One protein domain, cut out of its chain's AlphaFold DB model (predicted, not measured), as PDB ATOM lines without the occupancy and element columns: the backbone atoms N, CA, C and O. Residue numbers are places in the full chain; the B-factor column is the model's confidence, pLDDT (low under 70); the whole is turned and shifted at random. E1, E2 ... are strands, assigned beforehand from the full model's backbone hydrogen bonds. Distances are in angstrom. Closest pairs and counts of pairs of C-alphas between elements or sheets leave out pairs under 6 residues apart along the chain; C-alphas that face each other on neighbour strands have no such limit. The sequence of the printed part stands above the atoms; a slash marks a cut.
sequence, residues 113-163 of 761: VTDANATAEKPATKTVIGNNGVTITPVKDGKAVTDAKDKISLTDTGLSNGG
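AT A GLANCE: This is residues 113 to 163 of the 761 residues of an uncharacterized protein of Gallibacterium anatis IPDH697-78 (UniProt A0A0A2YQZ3). With little regular structure, this is one nearly flat sheet of four short strands side by side, with two long loops, residues 113 to 125 and 138 to 151, at the end where E1 begins and E2 ends. The 51 printed residues hold no named helix; the antiparallel sheet E1 E2 E3 E4 is a meander, each strand the antiparallel neighbour of the one before. The class is all strand, with 18 residues in named elements. It is only just compact, close to loose, with a radius of gyration of the C-alphas of 11.3 A, and spans 33 by 21 by 11 A.

IN THESE COORDINATES: E1, residues 126 to 130, begins at C-alpha (11.275, -16.735, -8.009) and is 13.1 A long. E2, residues 133 to 137, is 13.3 A. E3, 152 to 155, and E4, 158 to 161, are 10.0 A each; E4 ends at (8.880, -14.156, 6.344).

HOW THE PARTS SIT: Hairpin E1 and E2 has N 128 and O 135 at 2.8 A. Hairpin E2 and E3 has N 136 and O 152 at 2.8 A. Hairpin E3 and E4 has N 153 and O 160 at 2.9 A. Edge strands E1 and E4 are apart.

THE WHOLE: The C-alphas farthest apart, Glu 121 and Asp 156, are 33.1 A apart. The E2 to E3 link is long. The printed part has no cut, and no printed residue is under 70 in pLDDT.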
ATOM      1  N   VAL A 113      11.503 -11.806 -11.461       89.62
ATOM      2  CA  VAL A 113      12.932 -12.123 -11.424       89.62
ATOM      3  C   VAL A 113      13.080 -13.604 -11.093       89.62
ATOM      4  O   VAL A 113      12.648 -14.070 -10.038       89.62
ATOM      5  N   THR A 114      13.672 -14.353 -12.014       83.94
ATOM      6  CA  THR A 114      14.007 -15.771 -11.861       83.94
ATOM      7  C   THR A 114      15.355 -16.022 -12.525       83.94
ATOM      8  O   THR A 114      15.760 -15.257 -13.400       83.94
ATOM      9  N   ASP A 115      16.052 -17.085 -12.127       79.12
ATOM     10  CA  ASP A 115      17.233 -17.548 -12.863       79.12
ATOM     11  C   ASP A 115      16.819 -17.914 -14.300       79.12
ATOM     12  O   ASP A 115      15.866 -18.672 -14.496       79.12
ATOM     13  N   ALA A 116      17.528 -17.368 -15.291       72.81
ATOM     14  CA  ALA A 116      17.287 -17.612 -16.713       72.81
ATOM     15  C   ALA A 116      17.483 -19.088 -17.108       72.81
ATOM     16  O   ALA A 116      16.949 -19.527 -18.122       72.81
ATOM     17  N   ASN A 117      18.207 -19.865 -16.293       73.00
ATOM     18  CA  ASN A 117      18.434 -21.297 -16.499       73.00
ATOM     19  C   ASN A 117      17.490 -22.194 -15.677       73.00
ATOM     20  O   ASN A 117      17.692 -23.409 -15.623       73.00
ATOM     21  N   ALA A 118      16.492 -21.624 -14.991       76.00
ATOM     22  CA  ALA A 118      15.531 -22.397 -14.211       76.00
ATOM     23  C   ALA A 118      14.662 -23.278 -15.124       76.00
ATOM     24  O   ALA A 118      14.064 -22.799 -16.086       76.00
ATOM     25  N   THR A 119      14.543 -24.564 -14.793       76.00
ATOM     26  CA  THR A 119      13.683 -25.519 -15.511       76.00
ATOM     27  C   THR A 119      12.688 -26.165 -14.552       76.00
ATOM     28  O   THR A 119      12.820 -26.059 -13.332       76.00
ATOM     29  N   ALA A 120      11.682 -26.869 -15.081       71.88
ATOM     30  CA  ALA A 120      10.715 -27.592 -14.251       71.88
ATOM     31  C   ALA A 120      11.377 -28.658 -13.347       71.88
ATOM     32  O   ALA A 120      10.883 -28.925 -12.254       71.88
ATOM     33  N   GLU A 121      12.504 -29.234 -13.781       75.38
ATOM     34  CA  GLU A 121      13.273 -30.242 -13.035       75.38
ATOM     35  C   GLU A 121      14.312 -29.632 -12.079       75.38
ATOM     36  O   GLU A 121      14.736 -30.287 -11.127       75.38
ATOM     37  N   LYS A 122      14.701 -28.370 -12.299       79.81
ATOM     38  CA  LYS A 122      15.619 -27.603 -11.447       79.81
ATOM     39  C   LYS A 122      15.033 -26.208 -11.190       79.81
ATOM     40  O   LYS A 122      15.458 -25.235 -11.824       79.81
ATOM     41  N   PRO A 123      14.037 -26.098 -10.293       82.31
ATOM     42  CA  PRO A 123      13.425 -24.816  -9.992       82.31
ATOM     43  C   PRO A 123      14.436 -23.894  -9.306       82.31
ATOM     44  O   PRO A 123      15.288 -24.343  -8.536       82.31
ATOM     45  N   ALA A 124      14.310 -22.594  -9.562       87.62
ATOM     46  CA  ALA A 124      15.064 -21.545  -8.888       87.62
ATOM     47  C   ALA A 124      14.128 -20.659  -8.059       87.62
ATOM     48  O   ALA A 124      12.909 -20.660  -8.254       87.62
ATOM     49  N   THR A 125      14.704 -19.901  -7.127       89.94
ATOM     50  CA  THR A 125      13.956 -18.901  -6.363       89.94
ATOM     51  C   THR A 125      13.342 -17.885  -7.318       89.94
ATOM     52  O   THR A 125      14.038 -17.304  -8.152       89.94
ATOM     53  N   LYS A 126      12.037 -17.664  -7.175       91.25
ATOM     54  CA  LYS A 126      11.275 -16.735  -8.009       91.25
ATOM     55  C   LYS A 126      10.828 -15.543  -7.180       91.25
ATOM     56  O   LYS A 126      10.090 -15.725  -6.214       91.25
ATOM     57  N   THR A 127      11.197 -14.339  -7.597       94.12
ATOM     58  CA  THR A 127      10.702 -13.087  -7.019       94.12
ATOM     59  C   THR A 127       9.714 -12.444  -7.978       94.12
ATOM     60  O   THR A 127       9.976 -12.321  -9.171       94.12
ATOM     61  N   VAL A 128       8.565 -12.031  -7.464       92.69
ATOM     62  CA  VAL A 128       7.520 -11.333  -8.206       92.69
ATOM     63  C   VAL A 128       7.273 -10.000  -7.521       92.69
ATOM     64  O   VAL A 128       6.976  -9.970  -6.330       92.69
ATOM     65  N   ILE A 129       7.395  -8.913  -8.273       93.56
ATOM     66  CA  ILE A 129       7.080  -7.549  -7.847       93.56
ATOM     67  C   ILE A 129       5.858  -7.112  -8.649       93.56
ATOM     68  O   ILE A 129       5.870  -7.204  -9.873       93.56
ATOM     69  N   GLY A 130       4.800  -6.654  -7.993       89.62
ATOM     70  CA  GLY A 130       3.622  -6.120  -8.675       89.62
ATOM     71  C   GLY A 130       2.759  -5.278  -7.748       89.62
ATOM     72  O   GLY A 130       3.160  -4.968  -6.629       89.62
ATOM     73  N   ASN A 131       1.545  -4.954  -8.191       88.31
ATOM     74  CA  ASN A 131       0.623  -4.094  -7.431       88.31
ATOM     75  C   ASN A 131       0.237  -4.663  -6.055       88.31
ATOM     76  O   ASN A 131      -0.107  -3.908  -5.153       88.31
ATOM     77  N   ASN A 132       0.338  -5.983  -5.881       86.25
ATOM     78  CA  ASN A 132       0.069  -6.655  -4.608       86.25
ATOM     79  C   ASN A 132       1.309  -6.713  -3.693       86.25
ATOM     80  O   ASN A 132       1.262  -7.368  -2.657       86.25
ATOM     81  N   GLY A 133       2.419  -6.077  -4.079       93.06
ATOM     82  CA  GLY A 133       3.674  -6.045  -3.336       93.06
ATOM     83  C   GLY A 133       4.756  -6.970  -3.901       93.06
ATOM     84  O   GLY A 133       4.819  -7.232  -5.105       93.06
ATOM     85  N   VAL A 134       5.639  -7.450  -3.026       95.38
ATOM     86  CA  VAL A 134       6.782  -8.308  -3.376       95.38
ATOM     87  C   VAL A 134       6.555  -9.699  -2.810       95.38
ATOM     88  O   VAL A 134       6.297  -9.844  -1.623       95.38
ATOM     89  N   THR A 135       6.675 -10.739  -3.629       93.94
ATOM     90  CA  THR A 135       6.609 -12.137  -3.187       93.94
ATOM     91  C   THR A 135       7.831 -12.901  -3.670       93.94
ATOM     92  O   THR A 135       8.137 -12.894  -4.859       93.94
ATOM     93  N   ILE A 136       8.496 -13.611  -2.768       94.56
ATOM     94  CA  ILE A 136       9.601 -14.519  -3.056       94.56
ATOM     95  C   ILE A 136       9.115 -15.940  -2.784       94.56
ATOM     96  O   ILE A 136       8.673 -16.275  -1.684       94.56
ATOM     97  N   THR A 137       9.204 -16.782  -3.806       92.19
ATOM     98  CA  THR A 137       8.971 -18.222  -3.717       92.19
ATOM     99  C   THR A 137      10.331 -18.916  -3.675       92.19
ATOM    100  O   THR A 137      10.955 -19.077  -4.728       92.19
ATOM    101  N   PRO A 138      10.832 -19.270  -2.478       90.19
ATOM    102  CA  PRO A 138      12.108 -19.955  -2.345       90.19
ATOM    103  C   PRO A 138      12.022 -21.403  -2.842       90.19
ATOM    104  O   PRO A 138      10.942 -21.981  -2.994       90.19
ATOM    105  N   VAL A 139      13.192 -21.995  -3.071       87.69
ATOM    106  CA  VAL A 139      13.353 -23.422  -3.361       87.69
ATOM    107  C   VAL A 139      13.916 -24.105  -2.125       87.69
ATOM    108  O   VAL A 139      14.965 -23.712  -1.619       87.69
ATOM    109  N   LYS A 140      13.220 -25.133  -1.641       83.00
ATOM    110  CA  LYS A 140      13.618 -25.941  -0.488       83.00
ATOM    111  C   LYS A 140      13.651 -27.405  -0.912       83.00
ATOM    112  O   LYS A 140      12.761 -27.855  -1.627       83.00
ATOM    113  N   ASP A 141      14.714 -28.116  -0.547       82.00
ATOM    114  CA  ASP A 141      14.923 -29.527  -0.912       82.00
ATOM    115  C   ASP A 141      14.769 -29.805  -2.424       82.00
ATOM    116  O   ASP A 141      14.223 -30.822  -2.851       82.00
ATOM    117  N   GLY A 142      15.225 -28.859  -3.254       80.56
ATOM    118  CA  GLY A 142      15.166 -28.962  -4.714       80.56
ATOM    119  C   GLY A 142      13.787 -28.712  -5.335       80.56
ATOM    120  O   GLY A 142      13.637 -28.906  -6.538       80.56
ATOM    121  N   LYS A 143      12.781 -28.267  -4.565       85.19
ATOM    122  CA  LYS A 143      11.440 -27.928  -5.073       85.19
ATOM    123  C   LYS A 143      11.027 -26.510  -4.699       85.19
ATOM    124  O   LYS A 143      11.302 -26.037  -3.600       85.19
ATOM    125  N   ALA A 144      10.341 -25.834  -5.619       85.44
ATOM    126  CA  ALA A 144       9.706 -24.559  -5.315       85.44
ATOM    127  C   ALA A 144       8.642 -24.760  -4.234       85.44
ATOM    128  O   ALA A 144       7.821 -25.677  -4.311       85.44
ATOM    129  N   VAL A 145       8.666 -23.893  -3.231       87.50
ATOM    130  CA  VAL A 145       7.709 -23.924  -2.132       87.50
ATOM    131  C   VAL A 145       6.296 -23.621  -2.646       87.50
ATOM    132  O   VAL A 145       6.062 -22.624  -3.335       87.50
ATOM    133  N   THR A 146       5.335 -24.477  -2.294       85.50
ATOM    134  CA  THR A 146       3.934 -24.351  -2.723       85.50
ATOM    135  C   THR A 146       3.029 -23.752  -1.650       85.50
ATOM    136  O   THR A 146       2.111 -23.009  -2.004       85.50
ATOM    137  N   ASP A 147       3.299 -24.012  -0.367       84.50
ATOM    138  CA  ASP A 147       2.521 -23.463   0.747       84.50
ATOM    139  C   ASP A 147       2.734 -21.947   0.854       84.50
ATOM    140  O   ASP A 147       3.856 -21.443   0.799       84.50
ATOM    141  N   ALA A 148       1.638 -21.203   0.999       84.00
ATOM    142  CA  ALA A 148       1.675 -19.759   1.175       84.00
ATOM    143  C   ALA A 148       2.414 -19.344   2.459       84.00
ATOM    144  O   ALA A 148       3.036 -18.285   2.477       84.00
ATOM    145  N   LYS A 149       2.393 -20.178   3.511       86.06
ATOM    146  CA  LYS A 149       3.046 -19.890   4.802       86.06
ATOM    147  C   LYS A 149       4.569 -19.894   4.743       86.06
ATOM    148  O   LYS A 149       5.198 -19.258   5.582       86.06
ATOM    149  N   ASP A 150       5.132 -20.593   3.764       89.06
ATOM    150  CA  ASP A 150       6.574 -20.753   3.569       89.06
ATOM    151  C   ASP A 150       7.128 -19.764   2.519       89.06
ATOM    152  O   ASP A 150       8.335 -19.700   2.276       89.06
ATOM    153  N   LYS A 151       6.256 -18.965   1.887       91.81
ATOM    154  CA  LYS A 151       6.654 -17.873   0.989       91.81
ATOM    155  C   LYS A 151       6.976 -16.617   1.787       91.81
ATOM    156  O   LYS A 151       6.347 -16.327   2.805       91.81
ATOM    157  N   ILE A 152       7.934 -15.847   1.280       95.25
ATOM    158  CA  ILE A 152       8.252 -14.527   1.822       95.25
ATOM    159  C   ILE A 152       7.437 -13.516   1.023       95.25
ATOM    160  O   ILE A 152       7.502 -13.516  -0.205       95.25
ATOM    161  N   SER A 153       6.666 -12.663   1.684       94.25
ATOM    162  CA  SER A 153       5.860 -11.654   1.001       94.25
ATOM    163  C   SER A 153       5.783 -10.359   1.791       94.25
ATOM    164  O   SER A 153       5.566 -10.389   2.998       94.25
ATOM    165  N   LEU A 154       5.912  -9.232   1.099       95.38
ATOM    166  CA  LEU A 154       5.604  -7.901   1.603       95.38
ATOM    167  C   LEU A 154       4.428  -7.358   0.795       95.38
ATOM    168  O   LEU A 154       4.587  -7.069  -0.389       95.38
ATOM    169  N   THR A 155       3.271  -7.251   1.433       93.12
ATOM    170  CA  THR A 155       1.997  -6.843   0.827       93.12
ATOM    171  C   THR A 155       1.387  -5.679   1.614       93.12
ATOM    172  O   THR A 155       1.920  -5.258   2.642       93.12
ATOM    173  N   ASP A 156       0.250  -5.161   1.155       91.44
ATOM    174  CA  ASP A 156      -0.561  -4.168   1.879       91.44
ATOM    175  C   ASP A 156      -1.033  -4.657   3.263       91.44
ATOM    176  O   ASP A 156      -1.261  -3.862   4.171       91.44
ATOM    177  N   THR A 157      -1.128  -5.973   3.442       90.44
ATOM    178  CA  THR A 157      -1.450  -6.625   4.717       90.44
ATOM    179  C   THR A 157      -0.244  -6.857   5.637       90.44
ATOM    180  O   THR A 157      -0.439  -7.255   6.786       90.44
ATOM    181  N   GLY A 158       0.989  -6.595   5.185       91.19
ATOM    182  CA  GLY A 158       2.206  -6.672   6.002       91.19
ATOM    183  C   GLY A 158       3.283  -7.620   5.466       91.19
ATOM    184  O   GLY A 158       3.341  -7.935   4.279       91.19
ATOM    185  N   LEU A 159       4.184  -8.048   6.358       93.25
ATOM    186  CA  LEU A 159       5.313  -8.931   6.047       93.25
ATOM    187  C   LEU A 159       5.041 -10.366   6.524       93.25
ATOM    188  O   LEU A 159       4.859 -10.605   7.716       93.25
ATOM    189  N   SER A 160       5.126 -11.333   5.613       93.06
ATOM    190  CA  SER A 160       5.321 -12.752   5.923       93.06
ATOM    191  C   SER A 160       6.764 -13.132   5.601       93.06
ATOM    192  O   SER A 160       7.213 -12.925   4.477       93.06
ATOM    193  N   ASN A 161       7.495 -13.713   6.557       93.00
ATOM    194  CA  ASN A 161       8.880 -14.156   6.344       93.00
ATOM    195  C   ASN A 161       8.998 -15.653   5.999       93.00
ATOM    196  O   ASN A 161      10.079 -16.233   6.106       93.00
ATOM    197  N   GLY A 162       7.896 -16.314   5.631       90.75
ATOM    198  CA  GLY A 162       7.940 -17.712   5.198       90.75
ATOM    199  C   GLY A 162       8.367 -18.698   6.294       90.75
ATOM    200  O   GLY A 162       9.118 -19.629   6.018       90.75
ATOM    201  N   GLY A 163       8.026 -18.423   7.559       87.88
ATOM    202  CA  GLY A 163       8.474 -19.217   8.713       87.88
ATOM    203  C   GLY A 163       9.948 -19.033   9.114       87.88
ATOM    204  O   GLY A 163      10.403 -19.677  10.059       87.88
TER     205      GLY A 163